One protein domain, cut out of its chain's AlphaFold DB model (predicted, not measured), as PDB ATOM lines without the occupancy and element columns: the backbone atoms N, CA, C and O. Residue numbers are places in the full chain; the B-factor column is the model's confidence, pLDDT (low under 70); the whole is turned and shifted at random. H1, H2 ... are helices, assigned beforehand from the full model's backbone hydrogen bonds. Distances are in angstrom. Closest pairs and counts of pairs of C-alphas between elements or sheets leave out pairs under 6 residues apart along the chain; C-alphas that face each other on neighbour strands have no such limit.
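AT A GLANCE: This is residues 127 to 198 of the 214 residues of the protein "BHLH domain-containing protein" of Rhizopus azygosporus (UniProt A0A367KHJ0). Two long helices, H1 and H2, meet near their ends as a wide V, with residues 148 to 152 of H1 beside residues 165 to 172 of H2, and the two free arms, residues 127 to 144 and residues 177 to 198, reach away from this joint to the two ends of the long axis. Between them the loop of residues 155 to 164 folds back at the joint, and H2 then runs onward. The printed part has 72 residues with two named helices, H1 then H2, and no named strand; its class is all helix. It is extended, with a radius of gyration of the C-alphas of 20.8 A, and spans 74 by 27 by 15 A, a rod in outline.

IN THESE COORDINATES: Find C-alpha 127 at (40.641, -1.660, 44.514); from there H1, residues 127 to 154, runs 41.3 A to C-alpha 154 at (14.373, 4.916, 13.343). Go on through the next 10 residues to C-alpha 165 at (20.840, 14.096, 22.940), where H2, residues 165 to 197, begins. It runs 48.0 A to C-alpha 197 at (-19.320, -1.055, 1.390).

HOW THE PARTS SIT: Look at Ile 152 and Ile 168, whose C-alphas, 6.9 A apart, are the closest of H1 and H2. The helices touch there, H1 with residues 148 to 152 alone and H2 with residues 165 to 172 alone. They run the same way at a steep tilt of 42 degrees, with centres 33.0 A apart. In both H1 and H2 every O i to N i+4 pair is within hydrogen-bond range.

THE WHOLE: The C-alphas of Ala 127 and Gly 198, the two farthest apart, are 74.6 A apart. Residues 127 to 144, which belong to H1, stand free, and so do residues 177 to 198, of which 177 to 197 belong to H2. The link from H1 to H2 is short, and the printed part has no cut. The mean pLDDT of the printed part is 93.7, and no printed residue is under 70.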
ATOM      1  N   ALA A 127      40.169  -1.745  45.891       91.38
ATOM      2  CA  ALA A 127      40.641  -1.660  44.514       91.38
ATOM      3  C   ALA A 127      39.712  -2.408  43.544       91.38
ATOM      4  O   ALA A 127      39.360  -1.877  42.489       91.38
ATOM      5  N   GLN A 128      39.255  -3.607  43.916       93.62
ATOM      6  CA  GLN A 128      38.338  -4.404  43.102       93.62
ATOM      7  C   GLN A 128      36.947  -3.768  43.008       93.62
ATOM      8  O   GLN A 128      36.363  -3.742  41.926       93.62
ATOM      9  N   LYS A 129      36.429  -3.201  44.104       96.06
ATOM     10  CA  LYS A 129      35.171  -2.440  44.103       96.06
ATOM     11  C   LYS A 129      35.261  -1.233  43.175       96.06
ATOM     12  O   LYS A 129      34.354  -1.019  42.376       96.06
ATOM     13  N   LYS A 130      36.364  -0.479  43.231       96.56
ATOM     14  CA  LYS A 130      36.599   0.670  42.344       96.56
ATOM     15  C   LYS A 130      36.668   0.248  40.875       96.56
ATOM     16  O   LYS A 130      36.033   0.880  40.035       96.56
ATOM     17  N   ALA A 131      37.396  -0.827  40.570       95.88
ATOM     18  CA  ALA A 131      37.491  -1.363  39.213       95.88
ATOM     19  C   ALA A 131      36.123  -1.825  38.686       95.88
ATOM     20  O   ALA A 131      35.735  -1.462  37.577       95.88
ATOM     21  N   ASN A 132      35.365  -2.562  39.502       97.38
ATOM     22  CA  ASN A 132      34.030  -3.021  39.136       97.38
ATOM     23  C   ASN A 132      33.066  -1.847  38.920       97.38
ATOM     24  O   ASN A 132      32.383  -1.814  37.905       97.38
ATOM     25  N   HIS A 133      33.085  -0.839  39.797       98.12
ATOM     26  CA  HIS A 133      32.278   0.371  39.638       98.12
ATOM     27  C   HIS A 133      32.551   1.082  38.301       98.12
ATOM     28  O   HIS A 133      31.614   1.430  37.583       98.12
ATOM     29  N   ILE A 134      33.825   1.263  37.934       97.88
ATOM     30  CA  ILE A 134      34.206   1.878  36.651       97.88
ATOM     31  C   ILE A 134      33.701   1.035  35.474       97.88
ATOM     32  O   ILE A 134      33.099   1.581  34.550       97.88
ATOM     33  N   ALA A 135      33.901  -0.284  35.518       97.94
ATOM     34  CA  ALA A 135      33.473  -1.187  34.453       97.94
ATOM     35  C   ALA A 135      31.942  -1.203  34.283       97.94
ATOM     36  O   ALA A 135      31.432  -1.101  33.165       97.94
ATOM     37  N   SER A 136      31.196  -1.280  35.387       98.44
ATOM     38  CA  SER A 136      29.731  -1.241  35.375       98.44
ATOM     39  C   SER A 136      29.200   0.078  34.819       98.44
ATOM     40  O   SER A 136      28.262   0.069  34.022       98.44
ATOM     41  N   GLU A 137      29.819   1.206  35.170       98.44
ATOM     42  CA  GLU A 137      29.405   2.516  34.665       98.44
ATOM     43  C   GLU A 137      29.753   2.704  33.179       98.44
ATOM     44  O   GLU A 137      28.945   3.245  32.423       98.44
ATOM     45  N   GLN A 138      30.904   2.205  32.718       98.69
ATOM     46  CA  GLN A 138      31.240   2.183  31.289       98.69
ATOM     47  C   GLN A 138      30.218   1.373  30.487       98.69
ATOM     48  O   GLN A 138      29.703   1.862  29.480       98.69
ATOM     49  N   LYS A 139      29.865   0.170  30.961       98.50
ATOM     50  CA  LYS A 139      28.829  -0.664  30.337       98.50
ATOM     51  C   LYS A 139      27.485   0.061  30.294       98.50
ATOM     52  O   LYS A 139      26.839   0.092  29.249       98.50
ATOM     53  N   ARG A 140      27.075   0.691  31.400       98.69
ATOM     54  CA  ARG A 140      25.838   1.481  31.458       98.69
ATOM     55  C   ARG A 140      25.842   2.604  30.415       98.69
ATOM     56  O   ARG A 140      24.870   2.742  29.679       98.69
ATOM     57  N   ARG A 141      26.929   3.378  30.320       98.56
ATOM     58  CA  ARG A 141      27.064   4.475  29.341       98.56
ATOM     59  C   ARG A 141      27.036   3.980  27.902       98.56
ATOM     60  O   ARG A 141      26.378   4.597  27.070       98.56
ATOM     61  N   GLN A 142      27.694   2.859  27.619       98.50
ATOM     62  CA  GLN A 142      27.680   2.264  26.286       98.50
ATOM     63  C   GLN A 142      26.273   1.809  25.886       98.50
ATOM     64  O   GLN A 142      25.851   2.069  24.764       98.50
ATOM     65  N   ASN A 143      25.520   1.200  26.806       98.38
ATOM     66  CA  ASN A 143      24.135   0.806  26.545       98.38
ATOM     67  C   ASN A 143      23.238   2.016  26.247       98.38
ATOM     68  O   ASN A 143      22.434   1.962  25.322       98.38
ATOM     69  N   ILE A 144      23.398   3.113  26.998       98.00
ATOM     70  CA  ILE A 144      22.661   4.362  26.739       98.00
ATOM     71  C   ILE A 144      22.992   4.893  25.341       98.00
ATOM     72  O   ILE A 144      22.084   5.229  24.587       98.00
ATOM     73  N   LYS A 145      24.278   4.916  24.974       97.00
ATOM     74  CA  LYS A 145      24.721   5.367  23.650       97.00
ATOM     75  C   LYS A 145      24.097   4.544  22.520       97.00
ATOM     76  O   LYS A 145      23.558   5.126  21.589       97.00
ATOM     77  N   ILE A 146      24.095   3.216  22.650       96.56
ATOM     78  CA  ILE A 146      23.456   2.317  21.676       96.56
ATOM     79  C   ILE A 146      21.960   2.631  21.540       96.56
ATOM     80  O   ILE A 146      21.442   2.643  20.429       96.56
ATOM     81  N   GLY A 147      21.268   2.931  22.644       96.75
ATOM     82  CA  GLY A 147      19.864   3.350  22.599       96.75
ATOM     83  C   GLY A 147      19.647   4.647  21.808       96.75
ATOM     84  O   GLY A 147      18.704   4.737  21.029       96.75
ATOM     85  N   PHE A 148      20.535   5.635  21.950       96.62
ATOM     86  CA  PHE A 148      20.479   6.862  21.144       96.62
ATOM     87  C   PHE A 148      20.792   6.615  19.667       96.62
ATOM     88  O   PHE A 148      20.125   7.197  18.815       96.62
ATOM     89  N   ASP A 149      21.753   5.744  19.360       94.19
ATOM     90  CA  ASP A 149      22.067   5.369  17.978       94.19
ATOM     91  C   ASP A 149      20.844   4.708  17.303       94.19
ATOM     92  O   ASP A 149      20.471   5.086  16.196       94.19
ATOM     93  N   GLN A 150      20.122   3.829  18.013       95.25
ATOM     94  CA  GLN A 150      18.866   3.236  17.523       95.25
ATOM     95  C   GLN A 150      17.770   4.279  17.261       95.25
ATOM     96  O   GLN A 150      17.035   4.172  16.279       95.25
ATOM     97  N   LEU A 151      17.645   5.297  18.121       95.25
ATOM     98  CA  LEU A 151      16.683   6.382  17.898       95.25
ATOM     99  C   LEU A 151      17.015   7.188  16.638       95.25
ATOM    100  O   LEU A 151      16.102   7.585  15.916       95.25
ATOM    101  N   ILE A 152      18.301   7.417  16.358       94.50
ATOM    102  CA  ILE A 152      18.740   8.118  15.144       94.50
ATOM    103  C   ILE A 152      18.347   7.331  13.890       94.50
ATOM    104  O   ILE A 152      17.897   7.942  12.926       94.50
ATOM    105  N   ASP A 153      18.483   6.005  13.913       93.44
ATOM    106  CA  ASP A 153      18.183   5.154  12.757       93.44
ATOM    107  C   ASP A 153      16.677   5.072  12.450       93.44
ATOM    108  O   ASP A 153      16.281   5.007  11.284       93.44
ATOM    109  N   ILE A 154      15.831   5.068  13.486       94.50
ATOM    110  CA  ILE A 154      14.373   4.916  13.343       94.50
ATOM    111  C   ILE A 154      13.696   6.242  12.978       94.50
ATOM    112  O   ILE A 154      12.706   6.238  12.250       94.50
ATOM    113  N   VAL A 155      14.193   7.374  13.484       94.88
ATOM    114  CA  VAL A 155      13.552   8.685  13.309       94.88
ATOM    115  C   VAL A 155      14.076   9.367  12.036       94.88
ATOM    116  O   VAL A 155      15.180   9.914  12.057       94.88
ATOM    117  N   PRO A 156      13.273   9.484  10.954       92.00
ATOM    118  CA  PRO A 156      13.771   9.917   9.640       92.00
ATOM    119  C   PRO A 156      14.407  11.315   9.626       92.00
ATOM    120  O   PRO A 156      15.286  11.615   8.818       92.00
ATOM    121  N   SER A 157      13.983  12.197  10.537       90.31
ATOM    122  CA  SER A 157      14.516  13.558  10.651       90.31
ATOM    123  C   SER A 157      15.937  13.634  11.230       90.31
ATOM    124  O   SER A 157      16.513  14.723  11.260       90.31
ATOM    125  N   LEU A 158      16.502  12.528  11.729       90.94
ATOM    126  CA  LEU A 158      17.804  12.501  12.409       90.94
ATOM    127  C   LEU A 158      18.950  11.937  11.551       90.94
ATOM    128  O   LEU A 158      20.112  12.179  11.879       90.94
ATOM    129  N   ASN A 159      18.661  11.306  10.406       81.31
ATOM    130  CA  ASN A 159      19.620  10.521   9.603       81.31
ATOM    131  C   ASN A 159      20.845  11.292   9.053       81.31
ATOM    132  O   ASN A 159      21.758  10.690   8.496       81.31
ATOM    133  N   HIS A 160      20.878  12.623   9.156       74.56
ATOM    134  CA  HIS A 160      21.743  13.484   8.339       74.56
ATOM    135  C   HIS A 160      22.289  14.710   9.090       74.56
ATOM    136  O   HIS A 160      22.460  15.779   8.514       74.56
ATOM    137  N   GLY A 161      22.641  14.542  10.371       72.00
ATOM    138  CA  GLY A 161      23.588  15.466  11.023       72.00
ATOM    139  C   GLY A 161      23.262  15.915  12.444       72.00
ATOM    140  O   GLY A 161      24.041  16.664  13.024       72.00
ATOM    141  N   ASN A 162      22.173  15.440  13.045       76.44
ATOM    142  CA  ASN A 162      21.739  15.894  14.365       76.44
ATOM    143  C   ASN A 162      21.989  14.821  15.430       76.44
ATOM    144  O   ASN A 162      21.226  13.869  15.546       76.44
ATOM    145  N   ARG A 163      23.070  14.978  16.210       85.25
ATOM    146  CA  ARG A 163      23.477  14.027  17.267       85.25
ATOM    147  C   ARG A 163      23.356  14.563  18.697       85.25
ATOM    148  O   ARG A 163      23.831  13.919  19.626       85.25
ATOM    149  N   SER A 164      22.781  15.748  18.901       94.62
ATOM    150  CA  SER A 164      22.580  16.249  20.263       94.62
ATOM    151  C   SER A 164      21.476  15.453  20.961       94.62
ATOM    152  O   SER A 164      20.375  15.316  20.433       94.62
ATOM    153  N   GLU A 165      21.761  14.947  22.165       94.75
ATOM    154  CA  GLU A 165      20.840  14.096  22.940       94.75
ATOM    155  C   GLU A 165      19.461  14.750  23.116       94.75
ATOM    156  O   GLU A 165      18.434  14.119  22.876       94.75
ATOM    157  N   ALA A 166      19.427  16.048  23.439       95.69
ATOM    158  CA  ALA A 166      18.183  16.802  23.591       95.69
ATOM    159  C   ALA A 166      17.350  16.859  22.296       95.69
ATOM    160  O   ALA A 166      16.130  16.704  22.334       95.69
ATOM    161  N   LEU A 167      18.002  17.044  21.144       94.75
ATOM    162  CA  LEU A 167      17.318  17.127  19.855       94.75
ATOM    163  C   LEU A 167      16.821  15.754  19.396       94.75
ATOM    164  O   LEU A 167      15.728  15.669  18.841       94.75
ATOM    165  N   ILE A 168      17.587  14.689  19.662       96.00
ATOM    166  CA  ILE A 168      17.166  13.309  19.381       96.00
ATOM    167  C   ILE A 168      15.865  13.007  20.128       96.00
ATOM    168  O   ILE A 168      14.899  12.553  19.515       96.00
ATOM    169  N   LEU A 169      15.802  13.321  21.426       97.12
ATOM    170  CA  LEU A 169      14.590  13.122  22.227       97.12
ATOM    171  C   LEU A 169      13.418  13.958  21.700       97.12
ATOM    172  O   LEU A 169      12.323  13.429  21.511       97.12
ATOM    173  N   GLN A 170      13.648  15.237  21.397       95.69
ATOM    174  CA  GLN A 170      12.616  16.125  20.857       95.69
ATOM    175  C   GLN A 170      12.036  15.599  19.534       95.69
ATOM    176  O   GLN A 170      10.816  15.508  19.386       95.69
ATOM    177  N   LYS A 171      12.898  15.219  18.584       95.69
ATOM    178  CA  LYS A 171      12.477  14.683  17.283       95.69
ATOM    179  C   LYS A 171      11.821  13.313  17.390       95.69
ATOM    180  O   LYS A 171      10.893  13.036  16.637       95.69
ATOM    181  N   SER A 172      12.229  12.499  18.359       96.56
ATOM    182  CA  SER A 172      11.564  11.224  18.646       96.56
ATOM    183  C   SER A 172      10.111  11.439  19.079       96.56
ATOM    184  O   SER A 172       9.213  10.793  18.546       96.56
ATOM    185  N   VAL A 173       9.850  12.391  19.983       97.06
ATOM    186  CA  VAL A 173       8.479  12.723  20.419       97.06
ATOM    187  C   VAL A 173       7.639  13.264  19.259       97.06
ATOM    188  O   VAL A 173       6.486  12.864  19.093       97.06
ATOM    189  N   GLU A 174       8.207  14.147  18.435       96.19
ATOM    190  CA  GLU A 174       7.542  14.672  17.235       96.19
ATOM    191  C   GLU A 174       7.162  13.546  16.261       96.19
ATOM    192  O   GLU A 174       6.031  13.500  15.773       96.19
ATOM    193  N   HIS A 175       8.069  12.592  16.040       97.19
ATOM    194  CA  HIS A 175       7.820  11.453  15.165       97.19
ATOM    195  C   HIS A 175       6.732  10.518  15.708       97.19
ATOM    196  O   HIS A 175       5.849  10.119  14.952       97.19
ATOM    197  N   ILE A 176       6.724  10.230  17.015       97.81
ATOM    198  CA  ILE A 176       5.659   9.434  17.652       97.81
ATOM    199  C   ILE A 176       4.293  10.098  17.443       97.81
ATOM    200  O   ILE A 176       3.347   9.438  17.017       97.81
ATOM    201  N   ARG A 177       4.190  11.414  17.675       97.12
ATOM    202  CA  ARG A 177       2.944  12.170  17.449       97.12
ATOM    203  C   ARG A 177       2.482  12.085  15.995       97.12
ATOM    204  O   ARG A 177       1.298  11.876  15.737       97.12
ATOM    205  N   HIS A 178       3.414  12.202  15.050       97.19
ATOM    206  CA  HIS A 178       3.117  12.060  13.629       97.19
ATOM    207  C   HIS A 178       2.587  10.659  13.283       97.19
ATOM    208  O   HIS A 178       1.543  10.553  12.642       97.19
ATOM    209  N   LEU A 179       3.244   9.593  13.756       97.62
ATOM    210  CA  LEU A 179       2.800   8.212  13.532       97.62
ATOM    211  C   LEU A 179       1.407   7.947  14.116       97.62
ATOM    212  O   LEU A 179       0.589   7.301  13.464       97.62
ATOM    213  N   VAL A 180       1.106   8.472  15.308       96.88
ATOM    214  CA  VAL A 180      -0.232   8.360  15.915       96.88
ATOM    215  C   VAL A 180      -1.286   9.065  15.057       96.88
ATOM    216  O   VAL A 180      -2.351   8.497  14.808       96.88
ATOM    217  N   SER A 181      -0.984  10.264  14.553       96.31
ATOM    218  CA  SER A 181      -1.882  10.991  13.649       96.31
ATOM    219  C   SER A 181      -2.137  10.211  12.358       96.31
ATOM    220  O   SER A 181      -3.293  10.039  11.975       96.31
ATOM    221  N   LEU A 182      -1.083   9.683  11.725       96.88
ATOM    222  CA  LEU A 182      -1.202   8.866  10.513       96.88
ATOM    223  C   LEU A 182      -1.997   7.580  10.761       96.88
ATOM    224  O   LEU A 182      -2.862   7.231   9.960       96.88
ATOM    225  N   LYS A 183      -1.760   6.892  11.886       95.69
ATOM    226  CA  LYS A 183      -2.541   5.712  12.292       95.69
ATOM    227  C   LYS A 183      -4.031   6.050  12.354       95.69
ATOM    228  O   LYS A 183      -4.850   5.301  11.826       95.69
ATOM    229  N   ASN A 184      -4.383   7.162  12.994       94.38
ATOM    230  CA  ASN A 184      -5.774   7.579  13.156       94.38
ATOM    231  C   ASN A 184      -6.410   7.971  11.816       94.38
ATOM    232  O   ASN A 184      -7.552   7.602  11.557       94.38
ATOM    233  N   GLU A 185      -5.673   8.663  10.948       96.12
ATOM    234  CA  GLU A 185      -6.141   8.999   9.603       96.12
ATOM    235  C   GLU A 185      -6.427   7.742   8.775       96.12
ATOM    236  O   GLU A 185      -7.518   7.607   8.222       96.12
ATOM    237  N   LEU A 186      -5.500   6.782   8.755       95.88
ATOM    238  CA  LEU A 186      -5.690   5.513   8.053       95.88
ATOM    239  C   LEU A 186      -6.864   4.720   8.639       95.88
ATOM    240  O   LEU A 186      -7.696   4.223   7.883       95.88
ATOM    241  N   LYS A 187      -7.004   4.663   9.972       91.75
ATOM    242  CA  LYS A 187      -8.180   4.058  10.625       91.75
ATOM    243  C   LYS A 187      -9.483   4.739  10.183       91.75
ATOM    244  O   LYS A 187     -10.472   4.056   9.935       91.75
ATOM    245  N   ASN A 188      -9.502   6.065  10.053       92.50
ATOM    246  CA  ASN A 188     -10.677   6.801   9.574       92.50
ATOM    247  C   ASN A 188     -10.997   6.476   8.113       92.50
ATOM    248  O   ASN A 188     -12.159   6.268   7.781       92.50
ATOM    249  N   GLN A 189      -9.981   6.396   7.252       93.88
ATOM    250  CA  GLN A 189     -10.161   6.015   5.850       93.88
ATOM    251  C   GLN A 189     -10.737   4.602   5.723       93.88
ATOM    252  O   GLN A 189     -11.680   4.397   4.963       93.88
ATOM    253  N   VAL A 190     -10.222   3.651   6.506       92.06
ATOM    254  CA  VAL A 190     -10.737   2.275   6.554       92.06
ATOM    255  C   VAL A 190     -12.207   2.258   6.976       92.06
ATOM    256  O   VAL A 190     -13.011   1.647   6.278       92.06
ATOM    257  N   ARG A 191     -12.576   2.983   8.041       88.94
ATOM    258  CA  ARG A 191     -13.977   3.087   8.490       88.94
ATOM    259  C   ARG A 191     -14.894   3.666   7.415       88.94
ATOM    260  O   ARG A 191     -15.902   3.058   7.093       88.94
ATOM    261  N   ASN A 192     -14.502   4.775   6.787       91.19
ATOM    262  CA  ASN A 192     -15.301   5.392   5.724       91.19
ATOM    263  C   ASN A 192     -15.535   4.438   4.540       91.19
ATOM    264  O   ASN A 192     -16.610   4.437   3.941       91.19
ATOM    265  N   LEU A 193     -14.525   3.640   4.179       90.50
ATOM    266  CA  LEU A 193     -14.644   2.649   3.110       90.50
ATOM    267  C   LEU A 193     -15.521   1.460   3.525       90.50
ATOM    268  O   LEU A 193     -16.297   0.982   2.702       90.50
ATOM    269  N   GLN A 194     -15.432   1.012   4.779       88.19
ATOM    270  CA  GLN A 194     -16.304  -0.026   5.337       88.19
ATOM    271  C   GLN A 194     -17.769   0.426   5.368       88.19
ATOM    272  O   GLN A 194     -18.640  -0.316   4.916       88.19
ATOM    273  N   ASP A 195     -18.029   1.665   5.796       88.12
ATOM    274  CA  ASP A 195     -19.366   2.271   5.797       88.12
ATOM    275  C   ASP A 195     -19.941   2.359   4.375       88.12
ATOM    276  O   ASP A 195     -21.121   2.084   4.156       88.12
ATOM    277  N   LEU A 196     -19.100   2.698   3.390       90.75
ATOM    278  CA  LEU A 196     -19.500   2.752   1.983       90.75
ATOM    279  C   LEU A 196     -19.824   1.365   1.408       90.75
ATOM    280  O   LEU A 196     -20.719   1.250   0.569       90.75
ATOM    281  N   LEU A 197     -19.098   0.325   1.831       88.00
ATOM    282  CA  LEU A 197     -19.320  -1.055   1.390       88.00
ATOM    283  C   LEU A 197     -20.456  -1.763   2.148       88.00
ATOM    284  O   LEU A 197     -20.928  -2.795   1.678       88.00
ATOM    285  N   GLY A 198     -20.926  -1.211   3.271       75.62
ATOM    286  CA  GLY A 198     -21.997  -1.801   4.081       75.62
ATOM    287  C   GLY A 198     -21.565  -3.013   4.916       75.62
ATOM    288  O   GLY A 198     -22.418  -3.694   5.484       75.62
TER     289      GLY A 198